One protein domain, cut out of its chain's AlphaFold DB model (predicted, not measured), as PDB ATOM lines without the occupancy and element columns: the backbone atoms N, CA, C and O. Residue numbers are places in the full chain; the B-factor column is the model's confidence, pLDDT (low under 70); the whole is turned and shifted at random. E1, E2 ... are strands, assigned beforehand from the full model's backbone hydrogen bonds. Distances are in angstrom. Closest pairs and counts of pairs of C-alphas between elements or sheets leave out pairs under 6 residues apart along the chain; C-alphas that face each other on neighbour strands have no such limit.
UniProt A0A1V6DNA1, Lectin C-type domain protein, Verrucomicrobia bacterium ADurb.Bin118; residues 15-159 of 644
ATOM      1  N   VAL A  15     -49.459  54.680  54.506       98.25
ATOM      2  CA  VAL A  15     -49.226  53.824  53.343       98.25
ATOM      3  C   VAL A  15     -49.975  54.386  52.147       98.25
ATOM      4  O   VAL A  15     -51.138  54.777  52.256       98.25
ATOM      5  N   GLY A  16     -49.291  54.445  51.011       97.50
ATOM      6  CA  GLY A  16     -49.842  54.810  49.716       97.50
ATOM      7  C   GLY A  16     -49.435  53.811  48.638       97.50
ATOM      8  O   GLY A  16     -48.534  52.989  48.819       97.50
ATOM      9  N   CYS A  17     -50.104  53.899  47.498       96.19
ATOM     10  CA  CYS A  17     -49.801  53.088  46.328       96.19
ATOM     11  C   CYS A  17     -50.100  53.885  45.060       96.19
ATOM     12  O   CYS A  17     -51.150  54.518  44.952       96.19
ATOM     13  N   GLU A  18     -49.188  53.843  44.096       94.38
ATOM     14  CA  GLU A  18     -49.385  54.432  42.776       94.38
ATOM     15  C   GLU A  18     -49.402  53.340  41.715       94.38
ATOM     16  O   GLU A  18     -48.405  52.639  41.525       94.38
ATOM     17  N   SER A  19     -50.527  53.201  41.014       92.19
ATOM     18  CA  SER A  19     -50.689  52.225  39.938       92.19
ATOM     19  C   SER A  19     -51.484  52.810  38.765       92.19
ATOM     20  O   SER A  19     -52.226  53.782  38.940       92.19
ATOM     21  N   PRO A  20     -51.373  52.232  37.555       90.88
ATOM     22  CA  PRO A  20     -52.157  52.679  36.403       90.88
ATOM     23  C   PRO A  20     -53.682  52.624  36.614       90.88
ATOM     24  O   PRO A  20     -54.408  53.415  36.017       90.88
ATOM     25  N   ALA A  21     -54.181  51.733  37.479       88.94
ATOM     26  CA  ALA A  21     -55.597  51.663  37.847       88.94
ATOM     27  C   ALA A  21     -56.055  52.832  38.743       88.94
ATOM     28  O   ALA A  21     -57.261  53.034  38.920       88.94
ATOM     29  N   GLY A  22     -55.121  53.596  39.313       91.62
ATOM     30  CA  GLY A  22     -55.346  54.760  40.168       91.62
ATOM     31  C   GLY A  22     -54.563  54.685  41.479       91.62
ATOM     32  O   GLY A  22     -54.042  53.640  41.854       91.62
ATOM     33  N   ASN A  23     -54.529  55.796  42.214       94.62
ATOM     34  CA  ASN A  23     -53.645  55.938  43.369       94.62
ATOM     35  C   ASN A  23     -54.394  55.831  44.702       94.62
ATOM     36  O   ASN A  23     -55.483  56.386  44.859       94.62
ATOM     37  N   LEU A  24     -53.752  55.201  45.682       96.94
ATOM     38  CA  LEU A  24     -54.018  55.395  47.101       96.94
ATOM     39  C   LEU A  24     -53.063  56.481  47.608       96.94
ATOM     40  O   LEU A  24     -51.855  56.266  47.692       96.94
ATOM     41  N   THR A  25     -53.603  57.657  47.931       96.81
ATOM     42  CA  THR A  25     -52.812  58.716  48.581       96.81
ATOM     43  C   THR A  25     -52.379  58.235  49.972       96.81
ATOM     44  O   THR A  25     -53.216  57.627  50.644       96.81
ATOM     45  N   PRO A  26     -51.135  58.504  50.423       97.75
ATOM     46  CA  PRO A  26     -50.660  58.090  51.739       97.75
ATOM     47  C   PRO A  26     -51.661  58.388  52.861       97.75
ATOM     48  O   PRO A  26     -52.028  59.537  53.112       97.75
ATOM     49  N   THR A  27     -52.113  57.330  53.528       97.69
ATOM     50  CA  THR A  27     -53.179  57.363  54.538       97.69
ATOM     51  C   THR A  27     -52.787  56.540  55.762       97.69
ATOM     52  O   THR A  27     -52.019  55.589  55.651       97.69
ATOM     53  N   SER A  28     -53.315  56.892  56.937       96.69
ATOM     54  CA  SER A  28     -53.160  56.126  58.186       96.69
ATOM     55  C   SER A  28     -54.162  54.971  58.314       96.69
ATOM     56  O   SER A  28     -54.220  54.304  59.347       96.69
ATOM     57  N   THR A  29     -55.003  54.762  57.301       97.31
ATOM     58  CA  THR A  29     -55.998  53.689  57.280       97.31
ATOM     59  C   THR A  29     -56.000  53.008  55.921       97.31
ATOM     60  O   THR A  29     -56.294  53.655  54.914       97.31
ATOM     61  N   LEU A  30     -55.676  51.715  55.894       96.62
ATOM     62  CA  LEU A  30     -55.737  50.895  54.689       96.62
ATOM     63  C   LEU A  30     -57.196  50.666  54.262       96.62
ATOM     64  O   LEU A  30     -58.068  50.537  55.124       96.62
ATOM     65  N   PRO A  31     -57.481  50.554  52.953       95.81
ATOM     66  CA  PRO A  31     -58.829  50.246  52.477       95.81
ATOM     67  C   PRO A  31     -59.340  48.885  52.960       95.81
ATOM     68  O   PRO A  31     -60.511  48.763  53.307       95.81
ATOM     69  N   ASN A  32     -58.459  47.880  53.000       96.06
ATOM     70  CA  ASN A  32     -58.747  46.513  53.427       96.06
ATOM     71  C   ASN A  32     -57.511  45.884  54.088       96.06
ATOM     72  O   ASN A  32     -56.395  46.381  53.933       96.06
ATOM     73  N   THR A  33     -57.703  44.760  54.774       94.06
ATOM     74  CA  THR A  33     -56.632  43.825  55.158       94.06
ATOM     75  C   THR A  33     -56.503  42.737  54.092       94.06
ATOM     76  O   THR A  33     -57.519  42.157  53.693       94.06
ATOM     77  N   PHE A  34     -55.289  42.425  53.640       94.12
ATOM     78  CA  PHE A  34     -55.054  41.314  52.716       94.12
ATOM     79  C   PHE A  34     -54.620  40.068  53.488       94.12
ATOM     80  O   PHE A  34     -53.633  40.123  54.213       94.12
ATOM     81  N   ASN A  35     -55.339  38.952  53.318       92.38
ATOM     82  CA  ASN A  35     -54.952  37.673  53.904       92.38
ATOM     83  C   ASN A  35     -54.258  36.795  52.850       92.38
ATOM     84  O   ASN A  35     -54.936  36.296  51.947       92.38
ATOM     85  N   PRO A  36     -52.946  36.543  52.981       88.69
ATOM     86  CA  PRO A  36     -52.177  35.821  51.974       88.69
ATOM     87  C   PRO A  36     -52.554  34.334  51.889       88.69
ATOM     88  O   PRO A  36     -52.373  33.709  50.845       88.69
ATOM     89  N   THR A  37     -53.135  33.767  52.954       87.94
ATOM     90  CA  THR A  37     -53.641  32.380  52.987       87.94
ATOM     91  C   THR A  37     -55.017  32.223  52.337       87.94
ATOM     92  O   THR A  37     -55.420  31.107  52.013       87.94
ATOM     93  N   ASN A  38     -55.724  33.333  52.109       87.62
ATOM     94  CA  ASN A  38     -57.032  33.378  51.462       87.62
ATOM     95  C   ASN A  38     -57.000  34.301  50.232       87.62
ATOM     96  O   ASN A  38     -57.815  35.213  50.104       87.62
ATOM     97  N   ASP A  39     -56.030  34.071  49.348       87.25
ATOM     98  CA  ASP A  39     -55.903  34.780  48.075       87.25
ATOM     99  C   ASP A  39     -56.920  34.237  47.041       87.25
ATOM    100  O   ASP A  39     -56.806  33.082  46.616       87.25
ATOM    101  N   PRO A  40     -57.917  35.037  46.606       84.62
ATOM    102  CA  PRO A  40     -58.930  34.600  45.643       84.62
ATOM    103  C   PRO A  40     -58.395  34.391  44.217       84.62
ATOM    104  O   PRO A  40     -59.095  33.795  43.396       84.62
ATOM    105  N   PHE A  41     -57.186  34.868  43.903       85.75
ATOM    106  CA  PHE A  41     -56.623  34.845  42.549       85.75
ATOM    107  C   PHE A  41     -55.461  33.860  42.380       85.75
ATOM    108  O   PHE A  41     -54.943  33.711  41.271       85.75
ATOM    109  N   GLY A  42     -55.084  33.128  43.432       79.88
ATOM    110  CA  GLY A  42     -54.074  32.082  43.339       79.88
ATOM    111  C   GLY A  42     -53.530  31.616  44.686       79.88
ATOM    112  O   GLY A  42     -54.034  31.947  45.750       79.88
ATOM    113  N   ALA A  43     -52.472  30.808  44.623       79.62
ATOM    114  CA  ALA A  43     -51.723  30.357  45.799       79.62
ATOM    115  C   ALA A  43     -50.370  31.072  45.940       79.62
ATOM    116  O   ALA A  43     -49.517  30.656  46.722       79.62
ATOM    117  N   ALA A  44     -50.151  32.138  45.166       75.19
ATOM    118  CA  ALA A  44     -48.834  32.737  44.984       75.19
ATOM    119  C   ALA A  44     -48.313  33.491  46.217       75.19
ATOM    120  O   ALA A  44     -47.128  33.817  46.261       75.19
ATOM    121  N   PHE A  45     -49.188  33.741  47.193       81.00
ATOM    122  CA  PHE A  45     -48.863  34.307  48.499       81.00
ATOM    123  C   PHE A  45     -49.145  33.325  49.648       81.00
ATOM    124  O   PHE A  45     -48.898  33.657  50.792       81.00
ATOM    125  N   GLN A  46     -49.638  32.107  49.398       79.25
ATOM    126  CA  GLN A  46     -50.090  31.217  50.481       79.25
ATOM    127  C   GLN A  46     -48.937  30.526  51.226       79.25
ATOM    128  O   GLN A  46     -49.086  30.148  52.388       79.25
ATOM    129  N   ALA A  47     -47.786  30.338  50.577       68.12
ATOM    130  CA  ALA A  47     -46.659  29.619  51.161       68.12
ATOM    131  C   ALA A  47     -45.898  30.476  52.192       68.12
ATOM    132  O   ALA A  47     -45.433  31.572  51.874       68.12
ATOM    133  N   GLY A  48     -45.713  29.944  53.406       66.81
ATOM    134  CA  GLY A  48     -44.851  30.528  54.440       66.81
ATOM    135  C   GLY A  48     -45.454  30.532  55.848       66.81
ATOM    136  O   GLY A  48     -46.600  30.139  56.048       66.81
ATOM    137  N   VAL A  49     -44.653  30.970  56.822       71.44
ATOM    138  CA  VAL A  49     -45.084  31.247  58.203       71.44
ATOM    139  C   VAL A  49     -45.293  32.755  58.334       71.44
ATOM    140  O   VAL A  49     -44.329  33.512  58.241       71.44
ATOM    141  N   TRP A  50     -46.540  33.181  58.491       79.56
ATOM    142  CA  TRP A  50     -46.948  34.586  58.613       79.56
ATOM    143  C   TRP A  50     -46.988  34.998  60.086       79.56
ATOM    144  O   TRP A  50     -47.312  34.161  60.936       79.56
ATOM    145  N   ASP A  51     -46.685  36.256  60.408       73.69
ATOM    146  CA  ASP A  51     -46.845  36.789  61.769       73.69
ATOM    147  C   ASP A  51     -48.287  37.239  62.060       73.69
ATOM    148  O   ASP A  51     -48.544  38.271  62.671       73.69
ATOM    149  N   GLY A  52     -49.234  36.375  61.691       83.88
ATOM    150  CA  GLY A  52     -50.665  36.606  61.802       83.88
ATOM    151  C   GLY A  52     -51.387  36.221  60.513       83.88
ATOM    152  O   GLY A  52     -51.013  35.248  59.854       83.88
ATOM    153  N   ALA A  53     -52.484  36.909  60.207       88.50
ATOM    154  CA  ALA A  53     -53.341  36.631  59.063       88.50
ATOM    155  C   ALA A  53     -53.335  37.746  58.007       88.50
ATOM    156  O   ALA A  53     -53.905  37.534  56.937       88.50
ATOM    157  N   GLY A  54     -52.763  38.916  58.289       91.94
ATOM    158  CA  GLY A  54     -52.785  40.102  57.442       91.94
ATOM    159  C   GLY A  54     -51.399  40.472  56.924       91.94
ATOM    160  O   GLY A  54     -50.410  40.335  57.622       91.94
ATOM    161  N   CYS A  55     -51.319  40.976  55.695       93.31
ATOM    162  CA  CYS A  55     -50.100  41.585  55.166       93.31
ATOM    163  C   CYS A  55     -50.435  42.791  54.273       93.31
ATOM    164  O   CYS A  55     -51.597  43.047  53.925       93.31
ATOM    165  N   LEU A  56     -49.408  43.558  53.915       95.31
ATOM    166  CA  LEU A  56     -49.507  44.682  52.994       95.31
ATOM    167  C   LEU A  56     -49.070  44.255  51.590       95.31
ATOM    168  O   LEU A  56     -47.922  43.869  51.393       95.31
ATOM    169  N   ILE A  57     -49.955  44.387  50.605       93.69
ATOM    170  CA  ILE A  57     -49.684  44.102  49.191       93.69
ATOM    171  C   ILE A  57     -49.588  45.400  48.380       93.69
ATOM    172  O   ILE A  57     -50.222  46.404  48.705       93.69
ATOM    173  N   ASN A  58     -48.778  45.412  47.317       93.12
ATOM    174  CA  ASN A  58     -48.495  46.599  46.500       93.12
ATOM    175  C   ASN A  58     -49.646  47.014  45.557       93.12
ATOM    176  O   ASN A  58     -49.440  47.286  44.374       93.12
ATOM    177  N   THR A  59     -50.868  47.103  46.071       93.88
ATOM    178  CA  THR A  59     -52.067  47.500  45.325       93.88
ATOM    179  C   THR A  59     -52.821  48.582  46.086       93.88
ATOM    180  O   THR A  59     -52.749  48.700  47.309       93.88
ATOM    181  N   ARG A  60     -53.535  49.438  45.354       94.25
ATOM    182  CA  ARG A  60     -54.225  50.599  45.939       94.25
ATOM    183  C   ARG A  60     -55.342  50.237  46.918       94.25
ATOM    184  O   ARG A  60     -55.732  51.075  47.719       94.25
ATOM    185  N   ASP A  61     -55.899  49.040  46.804       94.88
ATOM    186  CA  ASP A  61     -57.000  48.522  47.613       94.88
ATOM    187  C   ASP A  61     -56.527  47.530  48.681       94.88
ATOM    188  O   ASP A  61     -57.357  47.032  49.447       94.88
ATOM    189  N   ASN A  62     -55.212  47.291  48.758       95.56
ATOM    190  CA  ASN A  62     -54.586  46.273  49.589       95.56
ATOM    191  C   ASN A  62     -55.283  44.913  49.424       95.56
ATOM    192  O   ASN A  62     -55.755  44.326  50.396       95.56
ATOM    193  N   GLN A  63     -55.434  44.467  48.177       93.88
ATOM    194  CA  GLN A  63     -55.947  43.151  47.789       93.88
ATOM    195  C   GLN A  63     -55.119  42.583  46.633       93.88
ATOM    196  O   GLN A  63     -54.511  43.335  45.866       93.88
ATOM    197  N   SER A  64     -55.089  41.258  46.497       92.00
ATOM    198  CA  SER A  64     -54.535  40.618  45.305       92.00
ATOM    199  C   SER A  64     -55.427  40.870  44.087       92.00
ATOM    200  O   SER A  64     -56.611  41.173  44.213       92.00
ATOM    201  N   HIS A  65     -54.840  40.740  42.900       91.12
ATOM    202  CA  HIS A  65     -55.520  40.796  41.605       91.12
ATOM    203  C   HIS A  65     -54.971  39.667  40.713       91.12
ATOM    204  O   HIS A  65     -53.979  39.034  41.078       91.12
ATOM    205  N   PRO A  66     -55.579  39.355  39.558       88.75
ATOM    206  CA  PRO A  66     -54.993  38.408  38.611       88.75
ATOM    207  C   PRO A  66     -53.634  38.886  38.071       88.75
ATOM    208  O   PRO A  66     -53.452  40.067  37.781       88.75
ATOM    209  N   ASP A  67     -52.696  37.965  37.824       78.31
ATOM    210  CA  ASP A  67     -51.373  38.303  37.257       78.31
ATOM    211  C   ASP A  67     -51.467  38.959  35.859       78.31
ATOM    212  O   ASP A  67     -50.592  39.723  35.463       78.31
ATOM    213  N   GLY A  68     -52.551  38.710  35.113       80.75
ATOM    214  CA  GLY A  68     -52.815  39.366  33.826       80.75
ATOM    215  C   GLY A  68     -53.258  40.833  33.936       80.75
ATOM    216  O   GLY A  68     -53.269  41.543  32.932       80.75
ATOM    217  N   GLU A  69     -53.611  41.307  35.133       88.00
ATOM    218  CA  GLU A  69     -54.123  42.659  35.386       88.00
ATOM    219  C   GLU A  69     -53.025  43.605  35.887       88.00
ATOM    220  O   GLU A  69     -53.069  44.163  36.986       88.00
ATOM    221  N   SER A  70     -52.028  43.809  35.024       87.06
ATOM    222  CA  SER A  70     -50.840  44.629  35.303       87.06
ATOM    223  C   SER A  70     -51.134  46.043  35.837       87.06
ATOM    224  O   SER A  70     -50.345  46.614  36.584       87.06
ATOM    225  N   GLN A  71     -52.292  46.617  35.510       89.50
ATOM    226  CA  GLN A  71     -52.681  47.955  35.946       89.50
ATOM    227  C   GLN A  71     -52.881  48.093  37.466       89.50
ATOM    228  O   GLN A  71     -52.886  49.220  37.965       89.50
ATOM    229  N   HIS A  72     -53.069  46.994  38.207       90.81
ATOM    230  CA  HIS A  72     -53.321  47.038  39.654       90.81
ATOM    231  C   HIS A  72     -52.043  47.060  40.495       90.81
ATOM    232  O   HIS A  72     -52.036  47.668  41.569       90.81
ATOM    233  N   TRP A  73     -50.972  46.442  40.003       90.44
ATOM    234  CA  TRP A  73     -49.730  46.248  40.746       90.44
ATOM    235  C   TRP A  73     -48.851  47.491  40.671       90.44
ATOM    236  O   TRP A  73     -48.271  47.821  39.637       90.44
ATOM    237  N   GLY A  74     -48.785  48.210  41.785       90.81
ATOM    238  CA  GLY A  74     -48.237  49.553  41.852       90.81
ATOM    239  C   GLY A  74     -46.888  49.671  42.545       90.81
ATOM    240  O   GLY A  74     -46.283  48.704  43.020       90.81
ATOM    241  N   THR A  75     -46.443  50.922  42.603       93.31
ATOM    242  CA  THR A  75     -45.355  51.406  43.451       93.31
ATOM    243  C   THR A  75     -45.887  51.641  44.858       93.31
ATOM    244  O   THR A  75     -46.827  52.417  45.033       93.31
ATOM    245  N   MET A  76     -45.272  51.013  45.859       95.44
ATOM    246  CA  MET A  76     -45.637  51.217  47.262       95.44
ATOM    247  C   MET A  76     -44.930  52.449  47.830       95.44
ATOM    248  O   MET A  76     -43.754  52.690  47.544       95.44
ATOM    249  N   ILE A  77     -45.647  53.209  48.654       97.62
ATOM    250  CA  ILE A  77     -45.140  54.388  49.355       97.62
ATOM    251  C   ILE A  77     -45.372  54.186  50.848       97.62
ATOM    252  O   ILE A  77     -46.504  53.969  51.275       97.62
ATOM    253  N   LEU A  78     -44.310  54.296  51.637       98.31
ATOM    254  CA  LEU A  78     -44.356  54.329  53.093       98.31
ATOM    255  C   LEU A  78     -43.909  55.721  53.542       98.31
ATOM    256  O   LEU A  78     -42.804  56.151  53.220       98.31
ATOM    257  N   GLU A  79     -44.757  56.429  54.275       98.38
ATOM    258  CA  GLU A  79     -44.454  57.744  54.842       98.38
ATOM    259  C   GLU A  79     -44.428  57.683  56.367       98.38
ATOM    260  O   GLU A  79     -45.304  57.091  56.998       98.38
ATOM    261  N   PHE A  80     -43.445  58.365  56.950       97.69
ATOM    262  CA  PHE A  80     -43.232  58.470  58.388       97.69
ATOM    263  C   PHE A  80     -43.392  59.941  58.795       97.69
ATOM    264  O   PHE A  80     -42.442  60.715  58.649       97.69
ATOM    265  N   PRO A  81     -44.581  60.367  59.279       96.06
ATOM    266  CA  PRO A  81     -44.846  61.763  59.643       96.06
ATOM    267  C   PRO A  81     -43.811  62.356  60.607       96.06
ATOM    268  O   PRO A  81     -43.427  63.515  60.475       96.06
ATOM    269  N   THR A  82     -43.341  61.543  61.548       95.12
ATOM    270  CA  THR A  82     -42.113  61.754  62.312       95.12
ATOM    271  C   THR A  82     -41.020  60.910  61.655       95.12
ATOM    272  O   THR A  82     -41.101  59.678  61.731       95.12
ATOM    273  N   PRO A  83     -40.012  61.527  61.011       95.50
ATOM    274  CA  PRO A  83     -38.995  60.799  60.261       95.50
ATOM    275  C   PRO A  83     -38.277  59.733  61.098       95.50
ATOM    276  O   PRO A  83     -37.827  59.997  62.215       95.50
ATOM    277  N   ALA A  84     -38.162  58.525  60.553       94.19
ATOM    278  CA  ALA A  84     -37.516  57.395  61.211       94.19
ATOM    279  C   ALA A  84     -35.985  57.446  61.058       94.19
ATOM    280  O   ALA A  84     -35.458  57.950  60.074       94.19
ATOM    281  N   LYS A  85     -35.242  56.890  62.012       89.12
ATOM    282  CA  LYS A  85     -33.797  56.631  61.911       89.12
ATOM    283  C   LYS A  85     -33.487  55.244  61.371       89.12
ATOM    284  O   LYS A  85     -32.463  55.067  60.729       89.12
ATOM    285  N   SER A  86     -34.366  54.276  61.591       91.19
ATOM    286  CA  SER A  86     -34.267  52.972  60.946       91.19
ATOM    287  C   SER A  86     -35.645  52.484  60.551       91.19
ATOM    288  O   SER A  86     -36.621  52.721  61.270       91.19
ATOM    289  N   VAL A  87     -35.707  51.821  59.404       94.31
ATOM    290  CA  VAL A  87     -36.878  51.112  58.902       94.31
ATOM    291  C   VAL A  87     -36.417  49.745  58.420       94.31
ATOM    292  O   VAL A  87     -35.439  49.641  57.686       94.31
ATOM    293  N   GLY A  88     -37.123  48.693  58.802       93.06
ATOM    294  CA  GLY A  88     -36.929  47.366  58.250       93.06
ATOM    295  C   GLY A  88     -38.254  46.706  57.912       93.06
ATOM    296  O   GLY A  88     -39.242  46.924  58.610       93.06
ATOM    297  N   PHE A  89     -38.276  45.922  56.844       92.44
ATOM    298  CA  PHE A  89     -39.479  45.252  56.370       92.44
ATOM    299  C   PHE A  89     -39.174  43.917  55.695       92.44
ATOM    300  O   PHE A  89     -38.122  43.746  55.074       92.44
ATOM    301  N   SER A  90     -40.104  42.970  55.812       89.31
ATOM    302  CA  SER A  90     -40.032  41.695  55.099       89.31
ATOM    303  C   SER A  90     -40.443  41.838  53.631       89.31
ATOM    304  O   SER A  90     -41.206  42.734  53.275       89.31
ATOM    305  N   LEU A  91     -39.927  40.950  52.775       88.12
ATOM    306  CA  LEU A  91     -40.298  40.866  51.362       88.12
ATOM    307  C   LEU A  91     -40.632  39.430  50.947       88.12
ATOM    308  O   LEU A  91     -39.876  38.488  51.209       88.12
ATOM    309  N   GLN A  92     -41.755  39.291  50.243       84.81
ATOM    310  CA  GLN A  92     -42.212  38.049  49.618       84.81
ATOM    311  C   GLN A  92     -42.748  38.314  48.204       84.81
ATOM    312  O   GLN A  92     -43.394  39.331  47.944       84.81
ATOM    313  N   ARG A  93     -42.492  37.358  47.299       81.62
ATOM    314  CA  ARG A  93     -42.868  37.362  45.873       81.62
ATOM    315  C   ARG A  93     -42.287  38.526  45.041       81.62
ATOM    316  O   ARG A  93     -42.868  38.961  44.053       81.62
ATOM    317  N   LEU A  94     -41.086  38.980  45.378       78.38
ATOM    318  CA  LEU A  94     -40.231  39.810  44.523       78.38
ATOM    319  C   LEU A  94     -39.797  39.072  43.232       78.38
ATOM    320  O   LEU A  94     -38.712  38.502  43.155       78.38
ATOM    321  N   ASN A  95     -40.653  39.066  42.208       74.31
ATOM    322  CA  ASN A  95     -40.337  38.475  40.895       74.31
ATOM    323  C   ASN A  95     -39.527  39.419  39.989       74.31
ATOM    324  O   ASN A  95     -38.910  38.982  39.020       74.31
ATOM    325  N   HIS A  96     -39.540  40.715  40.303       78.06
ATOM    326  CA  HIS A  96     -38.808  41.760  39.597       78.06
ATOM    327  C   HIS A  96     -38.108  42.675  40.595       78.06
ATOM    328  O   HIS A  96     -38.583  42.865  41.714       78.06
ATOM    329  N   ASP A  97     -36.993  43.257  40.164       81.81
ATOM    330  CA  ASP A  97     -36.237  44.196  40.979       81.81
ATOM    331  C   ASP A  97     -37.056  45.468  41.267       81.81
ATOM    332  O   ASP A  97     -37.682  46.055  40.375       81.81
ATOM    333  N   LEU A  98     -37.048  45.894  42.530       87.25
ATOM    334  CA  LEU A  98     -37.687  47.132  42.967       87.25
ATOM    335  C   LEU A  98     -36.636  48.221  43.077       87.25
ATOM    336  O   LEU A  98     -35.589  48.027  43.694       87.25
ATOM    337  N   ARG A  99     -36.946  49.401  42.540       90.88
ATOM    338  CA  ARG A  99     -36.094  50.575  42.727       90.88
ATOM    339  C   ARG A  99     -36.445  51.256  44.037       90.88
ATOM    340  O   ARG A  99     -37.598  51.624  44.268       90.88
ATOM    341  N   LEU A 100     -35.439  51.412  44.885       93.50
ATOM    342  CA  LEU A 100     -35.552  52.032  46.191       93.50
ATOM    343  C   LEU A 100     -35.325  53.539  46.083       93.50
ATOM    344  O   LEU A 100     -34.273  53.991  45.626       93.50
ATOM    345  N   PHE A 101     -36.289  54.307  46.578       95.44
ATOM    346  CA  PHE A 101     -36.166  55.742  46.778       95.44
ATOM    347  C   PHE A 101     -36.350  56.075  48.256       95.44
ATOM    348  O   PHE A 101     -37.307  55.614  48.881       95.44
ATOM    349  N   ILE A 102     -35.471  56.919  48.795       96.75
ATOM    350  CA  ILE A 102     -35.546  57.441  50.162       96.75
ATOM    351  C   ILE A 102     -35.635  58.956  50.088       96.75
ATOM    352  O   ILE A 102     -34.769  59.599  49.501       96.75
ATOM    353  N   ASN A 103     -36.691  59.538  50.659       96.25
ATOM    354  CA  ASN A 103     -36.949  60.984  50.619       96.25
ATOM    355  C   ASN A 103     -36.844  61.591  49.201       96.25
ATOM    356  O   ASN A 103     -36.391  62.721  49.028       96.25
ATOM    357  N   GLY A 104     -37.224  60.821  48.177       92.38
ATOM    358  CA  GLY A 104     -37.148  61.216  46.767       92.38
ATOM    359  C   GLY A 104     -35.799  60.977  46.075       92.38
ATOM    360  O   GLY A 104     -35.742  61.086  44.852       92.38
ATOM    361  N   ALA A 105     -34.738  60.612  46.800       91.62
ATOM    362  CA  ALA A 105     -33.456  60.226  46.214       91.62
ATOM    363  C   ALA A 105     -33.449  58.735  45.851       91.62
ATOM    364  O   ALA A 105     -33.797  57.893  46.675       91.62
ATOM    365  N   GLU A 106     -33.041  58.406  44.627       93.06
ATOM    366  CA  GLU A 106     -32.930  57.025  44.163       93.06
ATOM    367  C   GLU A 106     -31.620  56.380  44.630       93.06
ATOM    368  O   GLU A 106     -30.546  56.933  44.401       93.06
ATOM    369  N   LEU A 107     -31.707  55.201  45.252       88.94
ATOM    370  CA  LEU A 107     -30.548  54.469  45.782       88.94
ATOM    371  C   LEU A 107     -30.180  53.215  44.974       88.94
ATOM    372  O   LEU A 107     -29.129  52.626  45.214       88.94
ATOM    373  N   GLY A 108     -31.010  52.816  44.007       88.94
ATOM    374  CA  GLY A 108     -30.770  51.657  43.141       88.94
ATOM    375  C   GLY A 108     -31.787  50.530  43.331       88.94
ATOM    376  O   GLY A 108     -32.863  50.740  43.888       88.94
ATOM    377  N   GLY A 109     -31.464  49.351  42.798       88.12
ATOM    378  CA  GLY A 109     -32.307  48.154  42.854       88.12
ATOM    379  C   GLY A 109     -32.071  47.312  44.109       88.12
ATOM    380  O   GLY A 109     -30.928  47.169  44.545       88.12
ATOM    381  N   LEU A 110     -33.127  46.731  44.680       85.38
ATOM    382  CA  LEU A 110     -33.015  45.823  45.829       85.38
ATOM    383  C   LEU A 110     -32.264  44.529  45.495       85.38
ATOM    384  O   LEU A 110     -31.619  43.968  46.377       85.38
ATOM    385  N   ALA A 111     -32.277  44.085  44.236       78.75
ATOM    386  CA  ALA A 111     -31.519  42.921  43.777       78.75
ATOM    387  C   ALA A 111     -29.991  43.096  43.899       78.75
ATOM    388  O   ALA A 111     -29.253  42.118  43.806       78.75
ATOM    389  N   ALA A 112     -29.501  44.322  44.113       81.88
ATOM    390  CA  ALA A 112     -28.088  44.585  44.375       81.88
ATOM    391  C   ALA A 112     -27.676  44.324  45.837       81.88
ATOM    392  O   ALA A 112     -26.482  44.322  46.141       81.88
ATOM    393  N   LEU A 113     -28.631  44.129  46.754       78.38
ATOM    394  CA  LEU A 113     -28.345  43.870  48.163       78.38
ATOM    395  C   LEU A 113     -27.906  42.415  48.367       78.38
ATOM    396  O   LEU A 113     -28.605  41.470  48.001       78.38
ATOM    397  N   SER A 114     -26.753  42.227  49.011       74.12
ATOM    398  CA  SER A 114     -26.272  40.901  49.397       74.12
ATOM    399  C   SER A 114     -27.244  40.226  50.368       74.12
ATOM    400  O   SER A 114     -27.634  40.833  51.364       74.12
ATOM    401  N   GLY A 115     -27.581  38.960  50.119       69.69
ATOM    402  CA  GLY A 115     -28.424  38.160  51.014       69.69
ATOM    403  C   GLY A 115     -29.925  38.185  50.703       69.69
ATOM    404  O   GLY A 115     -30.661  37.435  51.339       69.69
ATOM    405  N   LEU A 116     -30.381  38.965  49.713       74.94
ATOM    406  CA  LEU A 116     -31.717  38.788  49.130       74.94
ATOM    407  C   LEU A 116     -31.676  37.698  48.051       74.94
ATOM    408  O   LEU A 116     -31.027  37.858  47.018       74.94
ATOM    409  N   ALA A 117     -32.362  36.581  48.291       62.06
ATOM    410  CA  ALA A 117     -32.504  35.515  47.300       62.06
ATOM    411  C   ALA A 117     -33.441  35.951  46.158       62.06
ATOM    412  O   ALA A 117     -34.447  36.619  46.397       62.06
ATOM    413  N   THR A 118     -33.140  35.551  44.918       56.09
ATOM    414  CA  THR A 118     -33.904  35.941  43.713       56.09
ATOM    415  C   THR A 118     -34.708  34.793  43.086       56.09
ATOM    416  O   THR A 118     -35.066  34.875  41.914       56.09
ATOM    417  N   ASP A 119     -34.978  33.704  43.813       55.44
ATOM    418  CA  ASP A 119     -35.474  32.447  43.226       55.44
ATOM    419  C   ASP A 119     -36.658  31.771  43.955       55.44
ATOM    420  O   ASP A 119     -37.035  30.653  43.600       55.44
ATOM    421  N   GLY A 120     -37.323  32.427  44.917       57.91
ATOM    422  CA  GLY A 120     -38.442  31.799  45.633       57.91
ATOM    423  C   GLY A 120     -39.247  32.704  46.566       57.91
ATOM    424  O   GLY A 120     -38.900  33.850  46.819       57.91
ATOM    425  N   GLN A 121     -40.362  32.157  47.066       65.19
ATOM    426  CA  GLN A 121     -41.507  32.844  47.686       65.19
ATOM    427  C   GLN A 121     -41.179  33.837  48.823       65.19
ATOM    428  O   GLN A 121     -41.965  34.753  49.020       65.19
ATOM    429  N   ARG A 122     -40.044  33.739  49.532       72.69
ATOM    430  CA  ARG A 122     -39.632  34.692  50.584       72.69
ATOM    431  C   ARG A 122     -38.218  35.204  50.334       72.69
ATOM    432  O   ARG A 122     -37.265  34.449  50.496       72.69
ATOM    433  N   GLN A 123     -38.085  36.476  49.962       76.25
ATOM    434  CA  GLN A 123     -36.804  37.069  49.554       76.25
ATOM    435  C   GLN A 123     -36.001  37.696  50.700       76.25
ATOM    436  O   GLN A 123     -34.878  38.143  50.484       76.25
ATOM    437  N   GLY A 124     -36.535  37.684  51.923       79.31
ATOM    438  CA  GLY A 124     -35.800  38.048  53.133       79.31
ATOM    439  C   GLY A 124     -36.320  39.323  53.786       79.31
ATOM    440  O   GLY A 124     -37.517  39.614  53.757       79.31
ATOM    441  N   TYR A 125     -35.413  40.055  54.428       84.00
ATOM    442  CA  TYR A 125     -35.718  41.247  55.209       84.00
ATOM    443  C   TYR A 125     -34.768  42.371  54.810       84.00
ATOM    444  O   TYR A 125     -33.550  42.203  54.842       84.00
ATOM    445  N   VAL A 126     -35.321  43.521  54.437       88.38
ATOM    446  CA  VAL A 126     -34.541  44.719  54.118       88.38
ATOM    447  C   VAL A 126     -34.497  45.595  55.358       88.38
ATOM    448  O   VAL A 126     -35.529  45.839  55.974       88.38
ATOM    449  N   ARG A 127     -33.311  46.095  55.713       89.62
ATOM    450  CA  ARG A 127     -33.129  47.118  56.748       89.62
ATOM    451  C   ARG A 127     -32.419  48.327  56.154       89.62
ATOM    452  O   ARG A 127     -31.410  48.184  55.472       89.62
ATOM    453  N   ILE A 128     -32.954  49.507  56.439       89.75
ATOM    454  CA  ILE A 128     -32.435  50.804  56.019       89.75
ATOM    455  C   ILE A 128     -32.185  51.614  57.287       89.75
ATOM    456  O   ILE A 128     -33.112  51.876  58.054       89.75
ATOM    457  N   ASP A 129     -30.939  52.023  57.493       85.06
ATOM    458  CA  ASP A 129     -30.531  52.865  58.611       85.06
ATOM    459  C   ASP A 129     -30.082  54.227  58.075       85.06
ATOM    460  O   ASP A 129     -29.173  54.321  57.250       85.06
ATOM    461  N   ALA A 130     -30.725  55.292  58.544       83.38
ATOM    462  CA  ALA A 130     -30.257  56.646  58.314       83.38
ATOM    463  C   ALA A 130     -29.029  56.904  59.190       83.38
ATOM    464  O   ALA A 130     -29.021  56.587  60.382       83.38
ATOM    465  N   THR A 131     -27.989  57.492  58.606       69.00
ATOM    466  CA  THR A 131     -26.737  57.778  59.315       69.00
ATOM    467  C   THR A 131     -26.628  59.266  59.638       69.00
ATOM    468  O   THR A 131     -27.203  60.112  58.958       69.00
ATOM    469  N   GLY A 132     -25.925  59.601  60.724       66.94
ATOM    470  CA  GLY A 132     -25.747  60.992  61.148       66.94
ATOM    471  C   GLY A 132     -27.077  61.748  61.338       66.94
ATOM    472  O   GLY A 132     -27.988  61.230  62.003       66.94
ATOM    473  N   PRO A 133     -27.219  62.977  60.797       66.88
ATOM    474  CA  PRO A 133     -28.437  63.769  60.950       66.88
ATOM    475  C   PRO A 133     -29.595  63.287  60.066       66.88
ATOM    476  O   PRO A 133     -30.738  63.626  60.374       66.88
ATOM    477  N   ASP A 134     -29.341  62.472  59.038       79.75
ATOM    478  CA  ASP A 134     -30.360  62.050  58.074       79.75
ATOM    479  C   ASP A 134     -31.495  61.277  58.747       79.75
ATOM    480  O   ASP A 134     -31.318  60.617  59.774       79.75
ATOM    481  N   ALA A 135     -32.688  61.349  58.171       91.62
ATOM    482  CA  ALA A 135     -33.846  60.603  58.637       91.62
ATOM    483  C   ALA A 135     -34.696  60.162  57.447       91.62
ATOM    484  O   ALA A 135     -34.697  60.804  56.402       91.62
ATOM    485  N   ILE A 136     -35.430  59.073  57.602       96.44
ATOM    486  CA  ILE A 136     -36.290  58.453  56.600       96.44
ATOM    487  C   ILE A 136     -37.705  58.988  56.822       96.44
ATOM    488  O   ILE A 136     -38.435  58.514  57.691       96.44
ATOM    489  N   ALA A 137     -38.082  60.009  56.058       97.31
ATOM    490  CA  ALA A 137     -39.438  60.549  56.044       97.31
ATOM    491  C   ALA A 137     -40.334  59.792  55.052       97.31
ATOM    492  O   ALA A 137     -41.535  59.665  55.276       97.31
ATOM    493  N   GLN A 138     -39.756  59.267  53.967       98.12
ATOM    494  CA  GLN A 138     -40.480  58.490  52.967       98.12
ATOM    495  C   GLN A 138     -39.596  57.391  52.371       98.12
ATOM    496  O   GLN A 138     -38.440  57.638  52.021       98.12
ATOM    497  N   ILE A 139     -40.174  56.204  52.206       98.31
ATOM    498  CA  ILE A 139     -39.650  55.117  51.381       98.31
ATOM    499  C   ILE A 139     -40.610  54.917  50.222       98.31
ATOM    500  O   ILE A 139     -41.823  54.836  50.410       98.31
ATOM    501  N   ARG A 140     -40.063  54.790  49.021       96.56
ATOM    502  CA  ARG A 140     -40.836  54.444  47.838       96.56
ATOM    503  C   ARG A 140     -40.166  53.283  47.113       96.56
ATOM    504  O   ARG A 140     -38.990  53.351  46.769       96.56
ATOM    505  N   LEU A 141     -40.934  52.213  46.928       94.25
ATOM    506  CA  LEU A 141     -40.510  50.952  46.323       94.25
ATOM    507  C   LEU A 141     -41.152  50.847  44.944       94.25
ATOM    508  O   LEU A 141     -42.305  50.425  44.804       94.25
ATOM    509  N   ALA A 142     -40.426  51.329  43.939       90.94
ATOM    510  CA  ALA A 142     -40.943  51.478  42.590       90.94
ATOM    511  C   ALA A 142     -40.841  50.172  41.806       90.94
ATOM    512  O   ALA A 142     -39.766  49.584  41.670       90.94
ATOM    513  N   ASN A 143     -41.979  49.755  41.256       82.12
ATOM    514  CA  ASN A 143     -42.061  48.615  40.360       82.12
ATOM    515  C   ASN A 143     -41.571  49.040  38.966       82.12
ATOM    516  O   ASN A 143     -42.127  49.974  38.388       82.12
ATOM    517  N   THR A 144     -40.508  48.412  38.453       69.19
ATOM    518  CA  THR A 144     -39.859  48.821  37.188       69.19
ATOM    519  C   THR A 144     -40.091  47.888  36.001       69.19
ATOM    520  O   THR A 144     -39.581  48.165  34.916       69.19
ATOM    521  N   GLY A 145     -40.881  46.823  36.176       63.75
ATOM    522  CA  GLY A 145     -41.194  45.838  35.134       63.75
ATOM    523  C   GLY A 145     -42.675  45.460  35.073       63.75
ATOM    524  O   GLY A 145     -43.539  46.238  35.485       63.75
ATOM    525  N   ASP A 146     -42.952  44.256  34.560       57.72
ATOM    526  CA  ASP A 146     -44.283  43.657  34.417       57.72
ATOM    527  C   ASP A 146     -44.897  43.399  35.803       57.72
ATOM    528  O   ASP A 146     -44.811  42.303  36.341       57.72
ATOM    529  N   ALA A 147     -45.447  44.449  36.417       64.38
ATOM    530  CA  ALA A 147     -46.564  44.449  37.355       64.38
ATOM    531  C   ALA A 147     -46.797  43.145  38.154       64.38
ATOM    532  O   ALA A 147     -47.874  42.562  38.101       64.38
ATOM    533  N   ALA A 148     -45.793  42.675  38.892       75.81
ATOM    534  CA  ALA A 148     -45.943  41.525  39.772       75.81
ATOM    535  C   ALA A 148     -46.326  41.989  41.180       75.81
ATOM    536  O   ALA A 148     -45.825  43.005  41.680       75.81
ATOM    537  N   GLY A 149     -47.213  41.228  41.815       84.38
ATOM    538  CA  GLY A 149     -47.582  41.453  43.204       84.38
ATOM    539  C   GLY A 149     -46.487  41.000  44.163       84.38
ATOM    540  O   GLY A 149     -45.958  39.903  44.003       84.38
ATOM    541  N   TRP A 150     -46.194  41.806  45.176       88.25
ATOM    542  CA  TRP A 150     -45.286  41.481  46.279       88.25
ATOM    543  C   TRP A 150     -45.867  42.010  47.593       88.25
ATOM    544  O   TRP A 150     -46.718  42.905  47.584       88.25
ATOM    545  N   VAL A 151     -45.433  41.434  48.716       90.88
ATOM    546  CA  VAL A 151     -45.994  41.751  50.037       90.88
ATOM    547  C   VAL A 151     -44.935  42.070  51.084       90.88
ATOM    548  O   VAL A 151     -43.806  41.574  51.014       90.88
ATOM    549  N   ILE A 152     -45.352  42.868  52.066       93.00
ATOM    550  CA  ILE A 152     -44.693  43.080  53.355       93.00
ATOM    551  C   ILE A 152     -45.589  42.474  54.432       93.00
ATOM    552  O   ILE A 152     -46.741  42.875  54.574       93.00
ATOM    553  N   ASP A 153     -45.044  41.534  55.190       89.44
ATOM    554  CA  ASP A 153     -45.712  40.920  56.347       89.44
ATOM    555  C   ASP A 153     -45.467  41.757  57.610       89.44
ATOM    556  O   ASP A 153     -46.377  42.215  58.287       89.44
ATOM    557  N   HIS A 154     -44.200  42.108  57.828       88.69
ATOM    558  CA  HIS A 154     -43.749  42.794  59.024       88.69
ATOM    559  C   HIS A 154     -42.990  44.065  58.649       88.69
ATOM    560  O   HIS A 154     -42.058  44.020  57.843       88.69
ATOM    561  N   LEU A 155     -43.356  45.187  59.273       94.06
ATOM    562  CA  LEU A 155     -42.684  46.478  59.140       94.06
ATOM    563  C   LEU A 155     -42.314  47.020  60.530       94.06
ATOM    564  O   LEU A 155     -43.158  47.333  61.371       94.06
ATOM    565  N   ALA A 156     -41.022  47.209  60.769       92.44
ATOM    566  CA  ALA A 156     -40.506  47.860  61.964       92.44
ATOM    567  C   ALA A 156     -39.837  49.183  61.602       92.44
ATOM    568  O   ALA A 156     -39.133  49.290  60.607       92.44
ATOM    569  N   PHE A 157     -40.028  50.201  62.431       92.69
ATOM    570  CA  PHE A 157     -39.343  51.476  62.283       92.69
ATOM    571  C   PHE A 157     -39.197  52.153  63.639       92.69
ATOM    572  O   PHE A 157     -39.981  51.908  64.560       92.69
ATOM    573  N   THR A 158     -38.181  52.999  63.760       88.25
ATOM    574  CA  THR A 158     -37.874  53.734  64.988       88.25
ATOM    575  C   THR A 158     -37.328  55.111  64.655       88.25
ATOM    576  O   THR A 158     -36.559  55.257  63.711       88.25
ATOM    577  N   THR A 159     -37.703  56.124  65.433       86.00
ATOM    578  CA  THR A 159     -37.134  57.483  65.365       86.00
ATOM    579  C   THR A 159     -35.817  57.597  66.134       86.00
ATOM    580  O   THR A 159     -35.087  58.565  65.956       86.00
TER     581      THR A 159
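AT A GLANCE: This is residues 15 to 159 of the 644 residues of the protein "Lectin C-type domain protein" of Verrucomicrobia bacterium ADurb.Bin118 (UniProt A0A1V6DNA1). With little regular structure, this is a partial sandwich: a twisted, curled sheet of six strands stands partly face to face with a smaller sheet of three, and loops fill much of the rest. The 145 printed residues, all strand in class, have nine named strands, E1 to E9, with 55 residues. Both sheets are antiparallel, in orders E2 E1 E3 E8 E5 E6 and E7 E4 E9. The whole is compact, radius of gyration of the C-alphas 14.4 A, spans 45 by 32 by 30 A.

HOW THE PARTS SIT: E3, residues 75 to 84, and E8, residues 136 to 143, are antiparallel neighbours at 174 degrees, with N 78 and O 139 2.8 A apart. E3 bends by 97 degrees at residue 81 and meets E4, residues 86 to 92, only through their link. E4's neighbours are E7, residues 122 to 129, with N 89 and O 126 2.9 A apart, and E9, residues 155 to 158, with N 88 and O 156 2.8 A apart.

IN THESE COORDINATES: E1, residues 15 to 18, begins at C-alpha 15 (-49.226, 53.824, 53.343). E9 ends at C-alpha 158 (-37.874, 53.734, 64.988). E7 spans 21.9 A.

THE WHOLE: The printed part has no cut. Links E2 to E3, E6 to E7 and E8 to E9 are long. Fifteen residues, among them 117 to 121, have pLDDT under 70.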